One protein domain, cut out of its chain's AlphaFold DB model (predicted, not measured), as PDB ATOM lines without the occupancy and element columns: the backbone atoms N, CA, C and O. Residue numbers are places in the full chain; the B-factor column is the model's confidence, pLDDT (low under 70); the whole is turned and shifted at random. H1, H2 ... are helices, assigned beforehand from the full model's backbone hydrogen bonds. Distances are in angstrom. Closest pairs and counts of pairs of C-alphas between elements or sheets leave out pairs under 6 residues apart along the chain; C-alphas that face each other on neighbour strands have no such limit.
ATOM      1  N   ASP A   3     -19.201  -6.183  60.168       76.44
ATOM      2  CA  ASP A   3     -18.748  -6.155  58.765       76.44
ATOM      3  C   ASP A   3     -19.469  -5.100  57.919       76.44
ATOM      4  O   ASP A   3     -18.845  -4.394  57.132       76.44
ATOM      5  N   TYR A   4     -20.769  -4.906  58.150       80.31
ATOM      6  CA  TYR A   4     -21.575  -3.931  57.409       80.31
ATOM      7  C   TYR A   4     -21.231  -2.477  57.778       80.31
ATOM      8  O   TYR A   4     -21.224  -1.585  56.931       80.31
ATOM      9  N   ALA A   5     -20.880  -2.224  59.043       80.50
ATOM     10  CA  ALA A   5     -20.415  -0.911  59.477       80.50
ATOM     11  C   ALA A   5     -19.025  -0.597  58.904       80.50
ATOM     12  O   ALA A   5     -18.778   0.534  58.477       80.50
ATOM     13  N   HIS A   6     -18.132  -1.592  58.860       84.19
ATOM     14  CA  HIS A   6     -16.826  -1.464  58.216       84.19
ATOM     15  C   HIS A   6     -16.959  -1.243  56.709       84.19
ATOM     16  O   HIS A   6     -16.293  -0.354  56.185       84.19
ATOM     17  N   TYR A   7     -17.867  -1.960  56.044       89.75
ATOM     18  CA  TYR A   7     -18.171  -1.781  54.627       89.75
ATOM     19  C   TYR A   7     -18.540  -0.329  54.302       89.75
ATOM     20  O   TYR A   7     -17.874   0.310  53.488       89.75
ATOM     21  N   PHE A   8     -19.533   0.240  54.997       87.38
ATOM     22  CA  PHE A   8     -19.924   1.631  54.760       87.38
ATOM     23  C   PHE A   8     -18.797   2.614  55.059       87.38
ATOM     24  O   PHE A   8     -18.626   3.591  54.337       87.38
ATOM     25  N   ARG A   9     -18.016   2.376  56.117       86.75
ATOM     26  CA  ARG A   9     -16.887   3.246  56.462       86.75
ATOM     27  C   ARG A   9     -15.836   3.242  55.356       86.75
ATOM     28  O   ARG A   9     -15.400   4.308  54.945       86.75
ATOM     29  N   SER A  10     -15.495   2.066  54.833       90.62
ATOM     30  CA  SER A  10     -14.599   1.924  53.685       90.62
ATOM     31  C   SER A  10     -15.155   2.621  52.444       90.62
ATOM     32  O   SER A  10     -14.427   3.363  51.795       90.62
ATOM     33  N   PHE A  11     -16.450   2.459  52.158       91.88
ATOM     34  CA  PHE A  11     -17.121   3.150  51.057       91.88
ATOM     35  C   PHE A  11     -16.999   4.680  51.170       91.88
ATOM     36  O   PHE A  11     -16.554   5.331  50.224       91.88
ATOM     37  N   TYR A  12     -17.330   5.264  52.328       89.81
ATOM     38  CA  TYR A  12     -17.214   6.714  52.523       89.81
ATOM     39  C   TYR A  12     -15.760   7.187  52.498       89.81
ATOM     40  O   TYR A  12     -15.488   8.215  51.894       89.81
ATOM     41  N   ASN A  13     -14.815   6.408  53.030       91.44
ATOM     42  CA  ASN A  13     -13.391   6.739  52.950       91.44
ATOM     43  C   ASN A  13     -12.893   6.812  51.495       91.44
ATOM     44  O   ASN A  13     -12.071   7.666  51.173       91.44
ATOM     45  N   VAL A  14     -13.384   5.937  50.606       92.50
ATOM     46  CA  VAL A  14     -13.071   6.004  49.166       92.50
ATOM     47  C   VAL A  14     -13.623   7.291  48.555       92.50
ATOM     48  O   VAL A  14     -12.922   7.951  47.786       92.50
ATOM     49  N   LEU A  15     -14.850   7.681  48.914       91.25
ATOM     50  CA  LEU A  15     -15.425   8.946  48.457       91.25
ATOM     51  C   LEU A  15     -14.662  10.160  49.010       91.25
ATOM     52  O   LEU A  15     -14.425  11.106  48.262       91.25
ATOM     53  N   ASP A  16     -14.246  10.129  50.277       91.94
ATOM     54  CA  ASP A  16     -13.481  11.206  50.920       91.94
ATOM     55  C   ASP A  16     -12.111  11.362  50.260       91.94
ATOM     56  O   ASP A  16     -11.672  12.473  49.959       91.94
ATOM     57  N   PHE A  17     -11.450  10.240  49.965       93.62
ATOM     58  CA  PHE A  17     -10.196  10.217  49.219       93.62
ATOM     59  C   PHE A  17     -10.360  10.817  47.816       93.62
ATOM     60  O   PHE A  17      -9.562  11.660  47.386       93.62
ATOM     61  N   LEU A  18     -11.414  10.413  47.106       93.06
ATOM     62  CA  LEU A  18     -11.718  10.925  45.777       93.06
ATOM     63  C   LEU A  18     -11.971  12.437  45.808       93.06
ATOM     64  O   LEU A  18     -11.452  13.171  44.959       93.06
ATOM     65  N   ASP A  19     -12.730  12.920  46.791       92.06
ATOM     66  CA  ASP A  19     -13.043  14.340  46.896       92.06
ATOM     67  C   ASP A  19     -11.822  15.174  47.299       92.06
ATOM     68  O   ASP A  19     -11.506  16.181  46.655       92.06
ATOM     69  N   GLY A  20     -11.052  14.686  48.275       93.00
ATOM     70  CA  GLY A  20      -9.823  15.307  48.770       93.00
ATOM     71  C   GLY A  20      -8.680  15.379  47.751       93.00
ATOM     72  O   GLY A  20      -7.733  16.144  47.941       93.00
ATOM     73  N   SER A  21      -8.764  14.646  46.637       93.69
ATOM     74  CA  SER A  21      -7.750  14.624  45.575       93.69
ATOM     75  C   SER A  21      -7.723  15.931  44.762       93.69
ATOM     76  O   SER A  21      -8.290  16.017  43.675       93.69
ATOM     77  N   LYS A  22      -7.090  16.991  45.284       92.94
ATOM     78  CA  LYS A  22      -7.111  18.351  44.693       92.94
ATOM     79  C   LYS A  22      -6.530  18.445  43.275       92.94
ATOM     80  O   LYS A  22      -6.988  19.273  42.497       92.94
ATOM     81  N   SER A  23      -5.563  17.596  42.937       94.19
ATOM     82  CA  SER A  23      -4.878  17.615  41.636       94.19
ATOM     83  C   SER A  23      -5.671  16.959  40.498       94.19
ATOM     84  O   SER A  23      -5.254  17.033  39.347       94.19
ATOM     85  N   VAL A  24      -6.796  16.299  40.801       94.50
ATOM     86  CA  VAL A  24      -7.632  15.607  39.809       94.50
ATOM     87  C   VAL A  24      -8.824  16.497  39.433       94.50
ATOM     88  O   VAL A  24      -9.563  16.919  40.328       94.50
ATOM     89  N   PRO A  25      -9.070  16.768  38.137       96.00
ATOM     90  CA  PRO A  25     -10.240  17.523  37.700       96.00
ATOM     91  C   PRO A  25     -11.557  16.864  38.128       96.00
ATOM     92  O   PRO A  25     -11.677  15.638  38.134       96.00
ATOM     93  N   PHE A  26     -12.575  17.674  38.432       93.31
ATOM     94  CA  PHE A  26     -13.869  17.167  38.906       93.31
ATOM     95  C   PHE A  26     -14.526  16.180  37.928       93.31
ATOM     96  O   PHE A  26     -15.031  15.150  38.365       93.31
ATOM     97  N   GLU A  27     -14.437  16.421  36.619       93.88
ATOM     98  CA  GLU A  27     -14.986  15.510  35.602       93.88
ATOM     99  C   GLU A  27     -14.359  14.109  35.658       93.88
ATOM    100  O   GLU A  27     -15.062  13.101  35.568       93.88
ATOM    101  N   GLN A  28     -13.046  14.021  35.899       95.88
ATOM    102  CA  GLN A  28     -12.378  12.730  36.090       95.88
ATOM    103  C   GLN A  28     -12.806  12.073  37.402       95.88
ATOM    104  O   GLN A  28     -13.062  10.870  37.429       95.88
ATOM    105  N   LYS A  29     -12.967  12.852  38.481       95.56
ATOM    106  CA  LYS A  29     -13.507  12.321  39.742       95.56
ATOM    107  C   LYS A  29     -14.908  11.752  39.551       95.56
ATOM    108  O   LYS A  29     -15.198  10.667  40.040       95.56
ATOM    109  N   LYS A  30     -15.769  12.450  38.810       93.88
ATOM    110  CA  LYS A  30     -17.124  11.992  38.496       93.88
ATOM    111  C   LYS A  30     -17.100  10.688  37.700       93.88
ATOM    112  O   LYS A  30     -17.886   9.789  37.989       93.88
ATOM    113  N   LEU A  31     -16.175  10.548  36.748       94.25
ATOM    114  CA  LEU A  31     -15.964   9.291  36.031       94.25
ATOM    115  C   LEU A  31     -15.552   8.157  36.982       94.25
ATOM    116  O   LEU A  31     -16.178   7.101  36.960       94.25
ATOM    117  N   TYR A  32     -14.571   8.377  37.860       94.88
ATOM    118  CA  TYR A  32     -14.147   7.368  38.838       94.88
ATOM    119  C   TYR A  32     -15.267   6.980  39.803       94.88
ATOM    120  O   TYR A  32     -15.478   5.794  40.048       94.88
ATOM    121  N   ALA A  33     -16.038   7.954  40.284       94.00
ATOM    122  CA  ALA A  33     -17.208   7.701  41.112       94.00
ATOM    123  C   ALA A  33     -18.261   6.855  40.382       94.00
ATOM    124  O   ALA A  33     -18.807   5.924  40.967       94.00
ATOM    125  N   ARG A  34     -18.523   7.130  39.097       92.06
ATOM    126  CA  ARG A  34     -19.441   6.328  38.272       92.06
ATOM    127  C   ARG A  34     -18.940   4.898  38.084       92.06
ATOM    128  O   ARG A  34     -19.748   3.977  38.167       92.06
ATOM    129  N   THR A  35     -17.642   4.711  37.858       93.56
ATOM    130  CA  THR A  35     -17.025   3.380  37.748       93.56
ATOM    131  C   THR A  35     -17.134   2.614  39.060       93.56
ATOM    132  O   THR A  35     -17.545   1.459  39.056       93.56
ATOM    133  N   PHE A  36     -16.837   3.262  40.187       93.38
ATOM    134  CA  PHE A  36     -16.979   2.662  41.512       93.38
ATOM    135  C   PHE A  36     -18.439   2.304  41.815       93.38
ATOM    136  O   PHE A  36     -18.733   1.189  42.228       93.38
ATOM    137  N   ARG A  37     -19.381   3.204  41.504       91.56
ATOM    138  CA  ARG A  37     -20.824   2.956  41.629       91.56
ATOM    139  C   ARG A  37     -21.286   1.745  40.824       91.56
ATOM    140  O   ARG A  37     -22.156   1.024  41.288       91.56
ATOM    141  N   ALA A  38     -20.744   1.535  39.627       91.69
ATOM    142  CA  ALA A  38     -21.125   0.411  38.771       91.69
ATOM    143  C   ALA A  38     -20.717  -0.961  39.342       91.69
ATOM    144  O   ALA A  38     -21.217  -1.974  38.866       91.69
ATOM    145  N   GLN A  39     -19.829  -1.000  40.341       92.19
ATOM    146  CA  GLN A  39     -19.456  -2.226  41.055       92.19
ATOM    147  C   GLN A  39     -20.442  -2.580  42.174       92.19
ATOM    148  O   GLN A  39     -20.395  -3.693  42.689       92.19
ATOM    149  N   LEU A  40     -21.305  -1.641  42.563       91.88
ATOM    150  CA  LEU A  40     -22.270  -1.835  43.635       91.88
ATOM    151  C   LEU A  40     -23.516  -2.533  43.107       91.88
ATOM    152  O   LEU A  40     -24.068  -2.152  42.074       91.88
ATOM    153  N   SER A  41     -23.995  -3.509  43.863       91.19
ATOM    154  CA  SER A  41     -25.302  -4.117  43.646       91.19
ATOM    155  C   SER A  41     -26.443  -3.163  44.019       91.19
ATOM    156  O   SER A  41     -26.284  -2.252  44.838       91.19
ATOM    157  N   ASP A  42     -27.639  -3.412  43.478       88.31
ATOM    158  CA  ASP A  42     -28.836  -2.618  43.786       88.31
ATOM    159  C   ASP A  42     -29.116  -2.562  45.295       88.31
ATOM    160  O   ASP A  42     -29.450  -1.506  45.836       88.31
ATOM    161  N   ILE A  43     -28.917  -3.682  46.002       88.94
ATOM    162  CA  ILE A  43     -29.120  -3.756  47.452       88.94
ATOM    163  C   ILE A  43     -28.100  -2.911  48.220       88.94
ATOM    164  O   ILE A  43     -28.460  -2.281  49.217       88.94
ATOM    165  N   GLU A  44     -26.849  -2.830  47.760       90.19
ATOM    166  CA  GLU A  44     -25.823  -1.973  48.364       90.19
ATOM    167  C   GLU A  44     -26.138  -0.498  48.136       90.19
ATOM    168  O   GLU A  44     -26.057   0.288  49.079       90.19
ATOM    169  N   ILE A  45     -26.567  -0.119  46.929       89.19
ATOM    170  CA  ILE A  45     -26.972   1.258  46.609       89.19
ATOM    171  C   ILE A  45     -28.160   1.678  47.481       89.19
ATOM    172  O   ILE A  45     -28.148   2.762  48.068       89.19
ATOM    173  N   VAL A  46     -29.156   0.803  47.634       87.62
ATOM    174  CA  VAL A  46     -30.300   1.022  48.530       87.62
ATOM    175  C   VAL A  46     -29.851   1.115  49.992       87.62
ATOM    176  O   VAL A  46     -30.297   1.995  50.726       87.62
ATOM    177  N   SER A  47     -28.924   0.262  50.422       87.44
ATOM    178  CA  SER A  47     -28.389   0.280  51.787       87.44
ATOM    179  C   SER A  47     -27.618   1.574  52.086       87.44
ATOM    180  O   SER A  47     -27.795   2.167  53.151       87.44
ATOM    181  N   ILE A  48     -26.803   2.051  51.139       88.12
ATOM    182  CA  ILE A  48     -26.080   3.330  51.215       88.12
ATOM    183  C   ILE A  48     -27.071   4.492  51.264       88.12
ATOM    184  O   ILE A  48     -26.922   5.395  52.085       88.12
ATOM    185  N   PHE A  49     -28.110   4.446  50.428       85.62
ATOM    186  CA  PHE A  49     -29.184   5.431  50.419       85.62
ATOM    187  C   PHE A  49     -29.831   5.562  51.803       85.62
ATOM    188  O   PHE A  49     -29.864   6.662  52.348       85.62
ATOM    189  N   TYR A  50     -30.252   4.452  52.420       82.88
ATOM    190  CA  TYR A  50     -30.823   4.472  53.771       82.88
ATOM    191  C   TYR A  50     -29.816   4.900  54.842       82.88
ATOM    192  O   TYR A  50     -30.192   5.592  55.784       82.88
ATOM    193  N   ASN A  51     -28.534   4.551  54.689       84.19
ATOM    194  CA  ASN A  51     -27.482   5.003  55.599       84.19
ATOM    195  C   ASN A  51     -27.225   6.520  55.523       84.19
ATOM    196  O   ASN A  51     -26.724   7.102  56.485       84.19
ATOM    197  N   ALA A  52     -27.542   7.146  54.389       80.19
ATOM    198  CA  ALA A  52     -27.337   8.569  54.145       80.19
ATOM    199  C   ALA A  52     -28.590   9.432  54.368       80.19
ATOM    200  O   ALA A  52     -28.474  10.660  54.389       80.19
ATOM    201  N   ILE A  53     -29.774   8.832  54.547       73.38
ATOM    202  CA  ILE A  53     -30.960   9.578  54.985       73.38
ATOM    203  C   ILE A  53     -30.658  10.162  56.373       73.38
ATOM    204  O   ILE A  53     -30.256   9.422  57.273       73.38
ATOM    205  N   PRO A  54     -30.833  11.479  56.578       62.28
ATOM    206  CA  PRO A  54     -30.701  12.056  57.903       62.28
ATOM    207  C   PRO A  54     -31.807  11.485  58.795       62.28
ATOM    208  O   PRO A  54     -32.978  11.802  58.634       62.28
ATOM    209  N   VAL A  55     -31.428  10.635  59.750       53.09
ATOM    210  CA  VAL A  55     -32.331  10.108  60.796       53.09
ATOM    211  C   VAL A  55     -32.613  11.176  61.868       53.09
ATOM    212  O   VAL A  55     -33.354  10.961  62.823       53.09
ATOM    213  N   ASN A  56     -32.054  12.373  61.716       47.44
ATOM    214  CA  ASN A  56     -32.105  13.390  62.746       47.44
ATOM    215  C   ASN A  56     -33.294  14.311  62.455       47.44
ATOM    216  O   ASN A  56     -33.325  14.978  61.423       47.44
ATOM    217  N   GLN A  57     -34.220  14.422  63.411       45.94
ATOM    218  CA  GLN A  57     -35.372  15.346  63.425       45.94
ATOM    219  C   GLN A  57     -34.996  16.843  63.268       45.94
ATOM    220  O   GLN A  57     -35.857  17.711  63.294       45.94
ATOM    221  N   LEU A  58     -33.705  17.148  63.106       48.25
ATOM    222  CA  LEU A  58     -33.091  18.475  63.052       48.25
ATOM    223  C   LEU A  58     -32.816  18.981  61.623       48.25
ATOM    224  O   LEU A  58     -32.194  20.027  61.469       48.25
ATOM    225  N   GLY A  59     -33.208  18.247  60.574       50.72
ATOM    226  CA  GLY A  59     -33.116  18.732  59.185       50.72
ATOM    227  C   GLY A  59     -31.692  18.916  58.635       50.72
ATOM    228  O   GLY A  59     -31.521  19.431  57.532       50.72
ATOM    229  N   GLN A  60     -30.659  18.484  59.362       48.84
ATOM    230  CA  GLN A  60     -29.267  18.626  58.935       48.84
ATOM    231  C   GLN A  60     -28.903  17.556  57.901       48.84
ATOM    232  O   GLN A  60     -29.011  16.356  58.169       48.84
ATOM    233  N   SER A  61     -28.448  17.988  56.720       54.69
ATOM    234  CA  SER A  61     -27.832  17.088  55.740       54.69
ATOM    235  C   SER A  61     -26.577  16.482  56.364       54.69
ATOM    236  O   SER A  61     -25.705  17.204  56.846       54.69
ATOM    237  N   THR A  62     -26.479  15.154  56.400       63.78
ATOM    238  CA  THR A  62     -25.218  14.518  56.786       63.78
ATOM    239  C   THR A  62     -24.220  14.726  55.646       63.78
ATOM    240  O   THR A  62     -24.597  14.605  54.485       63.78
ATOM    241  N   VAL A  63     -22.942  14.991  55.953       64.38
ATOM    242  CA  VAL A  63     -21.858  15.148  54.949       64.38
ATOM    243  C   VAL A  63     -21.893  14.030  53.893       64.38
ATOM    244  O   VAL A  63     -21.691  14.256  52.704       64.38
ATOM    245  N   LYS A  64     -22.273  12.824  54.324       77.44
ATOM    246  CA  LYS A  64     -22.476  11.638  53.487       77.44
ATOM    247  C   LYS A  64     -23.499  11.849  52.368       77.44
ATOM    248  O   LYS A  64     -23.260  11.432  51.241       77.44
ATOM    249  N   ARG A  65     -24.632  12.498  52.653       78.25
ATOM    250  CA  ARG A  65     -25.684  12.775  51.665       78.25
ATOM    251  C   ARG A  65     -25.189  13.711  50.568       78.25
ATOM    252  O   ARG A  65     -25.430  13.434  49.393       78.25
ATOM    253  N   ASP A  66     -24.482  14.773  50.941       81.50
ATOM    254  CA  ASP A  66     -23.978  15.766  49.991       81.50
ATOM    255  C   ASP A  66     -22.976  15.129  49.019       81.50
ATOM    256  O   ASP A  66     -23.025  15.381  47.815       81.50
ATOM    257  N   MET A  67     -22.131  14.216  49.507       84.31
ATOM    258  CA  MET A  67     -21.207  13.454  48.663       84.31
ATOM    259  C   MET A  67     -21.930  12.537  47.676       84.31
ATOM    260  O   MET A  67     -21.581  12.498  46.494       84.31
ATOM    261  N   LEU A  68     -22.965  11.822  48.129       86.88
ATOM    262  CA  LEU A  68     -23.755  10.960  47.245       86.88
ATOM    263  C   LEU A  68     -24.466  11.760  46.149       86.88
ATOM    264  O   LEU A  68     -24.560  11.284  45.020       86.88
ATOM    265  N   GLN A  69     -24.942  12.969  46.459       85.06
ATOM    266  CA  GLN A  69     -25.540  13.863  45.467       85.06
ATOM    267  C   GLN A  69     -24.493  14.414  44.497       85.06
ATOM    268  O   GLN A  69     -24.688  14.342  43.285       85.06
ATOM    269  N   LYS A  70     -23.363  14.900  45.020       88.19
ATOM    270  CA  LYS A  70     -22.242  15.443  44.241       88.19
ATOM    271  C   LYS A  70     -21.731  14.467  43.182       88.19
ATOM    272  O   LYS A  70     -21.393  14.882  42.076       88.19
ATOM    273  N   TYR A  71     -21.704  13.179  43.509       90.38
ATOM    274  CA  TYR A  71     -21.262  12.112  42.612       90.38
ATOM    275  C   TYR A  71     -22.409  11.314  41.969       90.38
ATOM    276  O   TYR A  71     -22.162  10.287  41.340       90.38
ATOM    277  N   GLU A  72     -23.652  11.787  42.097       87.69
ATOM    278  CA  GLU A  72     -24.846  11.211  41.463       87.69
ATOM    279  C   GLU A  72     -25.075   9.719  41.783       87.69
ATOM    280  O   GLU A  72     -25.600   8.969  40.957       87.69
ATOM    281  N   PHE A  73     -24.730   9.262  42.991       85.19
ATOM    282  CA  PHE A  73     -24.888   7.854  43.385       85.19
ATOM    283  C   PHE A  73     -26.344   7.385  43.374       85.19
ATOM    284  O   PHE A  73     -26.628   6.235  43.047       85.19
ATOM    285  N   THR A  74     -27.277   8.289  43.658       76.62
ATOM    286  CA  THR A  74     -28.710   7.983  43.692       76.62
ATOM    287  C   THR A  74     -29.376   7.951  42.320       76.62
ATOM    288  O   THR A  74     -30.525   7.531  42.224       76.62
ATOM    289  N   SER A  75     -28.666   8.318  41.246       80.44
ATOM    290  CA  SER A  75     -29.161   8.141  39.869       80.44
ATOM    291  C   SER A  75     -29.351   6.666  39.493       80.44
ATOM    292  O   SER A  75     -30.115   6.351  38.587       80.44
ATOM    293  N   ALA A  76     -28.671   5.770  40.210       79.31
ATOM    294  CA  ALA A  76     -28.706   4.326  40.013       79.31
ATOM    295  C   ALA A  76     -29.725   3.606  40.905       79.31
ATOM    296  O   ALA A  76     -29.778   2.382  40.918       79.31
ATOM    297  N   LEU A  77     -30.489   4.352  41.704       83.12
ATOM    298  CA  LEU A  77     -31.391   3.778  42.689       83.12
ATOM    299  C   LEU A  77     -32.596   3.125  41.999       83.12
ATOM    300  O   LEU A  77     -33.400   3.800  41.352       83.12
ATOM    301  N   VAL A  78     -32.766   1.819  42.200       81.44
ATOM    302  CA  VAL A  78     -33.965   1.102  41.763       81.44
ATOM    303  C   VAL A  78     -35.099   1.403  42.743       81.44
ATOM    304  O   VAL A  78     -35.133   0.896  43.861       81.44
ATOM    305  N   VAL A  79     -36.046   2.248  42.326       76.50
ATOM    306  CA  VAL A  79     -37.162   2.721  43.175       76.50
ATOM    307  C   VAL A  79     -38.005   1.563  43.725       76.50
ATOM    308  O   VAL A  79     -38.495   1.649  44.848       76.50
ATOM    309  N   GLY A  80     -38.125   0.461  42.976       78.81
ATOM    310  CA  GLY A  80     -38.833  -0.748  43.414       78.81
ATOM    311  C   GLY A  80     -38.174  -1.486  44.585       78.81
ATOM    312  O   GLY A  80     -38.835  -2.270  45.253       78.81
ATOM    313  N   CYS A  81     -36.898  -1.215  44.869       79.75
ATOM    314  CA  CYS A  81     -36.171  -1.794  45.998       79.75
ATOM    315  C   CYS A  81     -36.245  -0.920  47.264       79.75
ATOM    316  O   CYS A  81     -35.633  -1.246  48.281       79.75
ATOM    317  N   LEU A  82     -36.973   0.201  47.226       82.38
ATOM    318  CA  LEU A  82     -37.182   1.046  48.397       82.38
ATOM    319  C   LEU A  82     -38.287   0.475  49.283       82.38
ATOM    320  O   LEU A  82     -39.366   0.145  48.808       82.38
ATOM    321  N   VAL A  83     -38.042   0.466  50.595       82.31
ATOM    322  CA  VAL A  83     -39.017   0.100  51.635       82.31
ATOM    323  C   VAL A  83     -40.331   0.880  51.498       82.31
ATOM    324  O   VAL A  83     -41.397   0.324  51.736       82.31
ATOM    325  N   HIS A  84     -40.273   2.156  51.103       78.94
ATOM    326  CA  HIS A  84     -41.462   2.945  50.795       78.94
ATOM    327  C   HIS A  84     -41.178   3.947  49.660       78.94
ATOM    328  O   HIS A  84     -40.144   4.625  49.704       78.94
ATOM    329  N   PRO A  85     -42.087   4.119  48.678       71.75
ATOM    330  CA  PRO A  85     -41.894   5.048  47.557       71.75
ATOM    331  C   PRO A  85     -41.600   6.497  47.982       71.75
ATOM    332  O   PRO A  85     -40.821   7.193  47.331       71.75
ATOM    333  N   ILE A  86     -42.163   6.932  49.119       74.75
ATOM    334  CA  ILE A  86     -41.962   8.284  49.680       74.75
ATOM    335  C   ILE A  86     -40.502   8.582  50.044       74.75
ATOM    336  O   ILE A  86     -40.094   9.738  50.059       74.75
ATOM    337  N   HIS A  87     -39.676   7.565  50.310       79.25
ATOM    338  CA  HIS A  87     -38.292   7.793  50.728       79.25
ATOM    339  C   HIS A  87     -37.465   8.434  49.610       79.25
ATOM    340  O   HIS A  87     -36.612   9.278  49.886       79.25
ATOM    341  N   ASN A  88     -37.760   8.107  48.346       71.88
ATOM    342  CA  ASN A  88     -37.126   8.760  47.201       71.88
ATOM    343  C   ASN A  88     -37.441  10.263  47.178       71.88
ATOM    344  O   ASN A  88     -36.564  11.089  46.932       71.88
ATOM    345  N   GLN A  89     -38.689  10.620  47.485       72.94
ATOM    346  CA  GLN A  89     -39.127  12.006  47.564       72.94
ATOM    347  C   GLN A  89     -38.404  12.742  48.701       72.94
ATOM    348  O   GLN A  89     -37.729  13.731  48.432       72.94
ATOM    349  N   VAL A  90     -38.401  12.196  49.921       70.19
ATOM    350  CA  VAL A  90     -37.701  12.777  51.086       70.19
ATOM    351  C   VAL A  90     -36.211  13.010  50.804       70.19
ATOM    352  O   VAL A  90     -35.660  14.074  51.100       70.19
ATOM    353  N   PHE A  91     -35.545  12.044  50.168       67.50
ATOM    354  CA  PHE A  91     -34.129  12.171  49.835       67.50
ATOM    355  C   PHE A  91     -33.856  13.254  48.780       67.50
ATOM    356  O   PHE A  91     -32.821  13.926  48.837       67.50
ATOM    357  N   ARG A  92     -34.772  13.456  47.825       66.56
ATOM    358  CA  ARG A  92     -34.683  14.524  46.813       66.56
ATOM    359  C   ARG A  92     -35.068  15.896  47.379       66.56
ATOM    360  O   ARG A  92     -34.494  16.900  46.962       66.56
ATOM    361  N   GLU A  93     -35.987  15.937  48.341       64.00
ATOM    362  CA  GLU A  93     -36.615  17.149  48.887       64.00
ATOM    363  C   GLU A  93     -35.910  17.783  50.080       64.00
ATOM    364  O   GLU A  93     -36.218  18.928  50.408       64.00
ATOM    365  N   GLY A  94     -34.947  17.116  50.723       55.62
ATOM    366  CA  GLY A  94     -34.227  17.684  51.872       55.62
ATOM    367  C   GLY A  94     -33.342  18.915  51.570       55.62
ATOM    368  O   GLY A  94     -32.286  19.035  52.177       55.62
ATOM    369  N   ARG A  95     -33.724  19.766  50.607       43.44
ATOM    370  CA  ARG A  95     -33.388  21.191  50.478       43.44
ATOM    371  C   ARG A  95     -34.385  22.123  51.196       43.44
ATOM    372  O   ARG A  95     -34.054  23.286  51.360       43.44
TER     373      ARG A  95
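What this domain is: This is residues 3 to 95 of the 104 residues of an uncharacterized protein of Lysobacter enzymogenes (UniProt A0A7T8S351). A wide helical hairpin, H1 and H2, makes one end of the model; H3, H4 and the very short H5 make the middle, and H6 lies toward the other end, beyond H3. The hairpin's two helices touch only with residues 15 to 19 of H1 and 29 to 33 of H2, and contacts between helices are few. The printed part has 93 residues with six named helices, H1 to H6 in order along the chain, and no named strand; its class is all helix. It is compact, with a radius of gyration of the C-alphas of 13.3 A, and spans 39 by 29 by 27 A.

How they stand to each other: H1, residues 3 to 20, and H2, residues 26 to 37, form a helical hairpin: they touch, opposite ways at a shallow tilt of 17 degrees. Their closest C-alphas, those of Leu 18 and Lys 29, are 6.4 A apart. H3, residues 42 to 52, is close to H1 but not clearly touching, about perpendicular at 76 degrees; the closest C-alphas, of Phe 8 and Ile 48, are 7.3 A apart. H4, residues 63 to 70, is also close to H1 but not clearly touching, the same way at a steep tilt of 60 degrees; the closest C-alphas, of Tyr 12 and Lys 64, are 7.3 A apart. H3 and H4 are close but not clearly touching, opposite ways at a steep tilt of 51 degrees, with the C-alphas of Ala 52 and Arg 65 closest at 5.2 A. H5, residues 73 to 76, touches H3, where the closest C-alphas, of Phe 49 and Thr 74, are 7.2 A apart. H6, residues 86 to 93, touches no helix, but H3 and H6 are near each other, with 6 pairs of C-alphas within 10 A. H2 and H3 are only just apart, their closest C-alphas at 8.1 A. In H1, H2, H3, H4 and H6 every O i to N i+4 pair is within hydrogen-bond range; H5 is too short for such a pair, and its one O i to N i+3 pair is not within range.

Where its parts are: H1 is the longest helix, 25.3 A from C-alpha 3 at (-18.748, -6.155, 58.765) to C-alpha 20. H2 measures 16.1 A, H3 15.3 A, H4 10.7 A, H5 6.2 A and H6 10.4 A. H4 begins with C-alpha 63 at (-21.858, 15.148, 54.949), and H6 ends with C-alpha 93 at (-36.615, 17.149, 48.887).

The domain as a whole: The two C-alphas farthest apart, those of Ser 23 and His 84, are 40.5 A apart. The printed part, residues 3 to 95, has no cut. No link is long; those from H3 to H4, 10 residues, and H5 to H6, 9 residues, are short, and the other three are tight. The mean pLDDT of the printed part is 81.6, with residues 54 to 63 and 91 to 95 under 70.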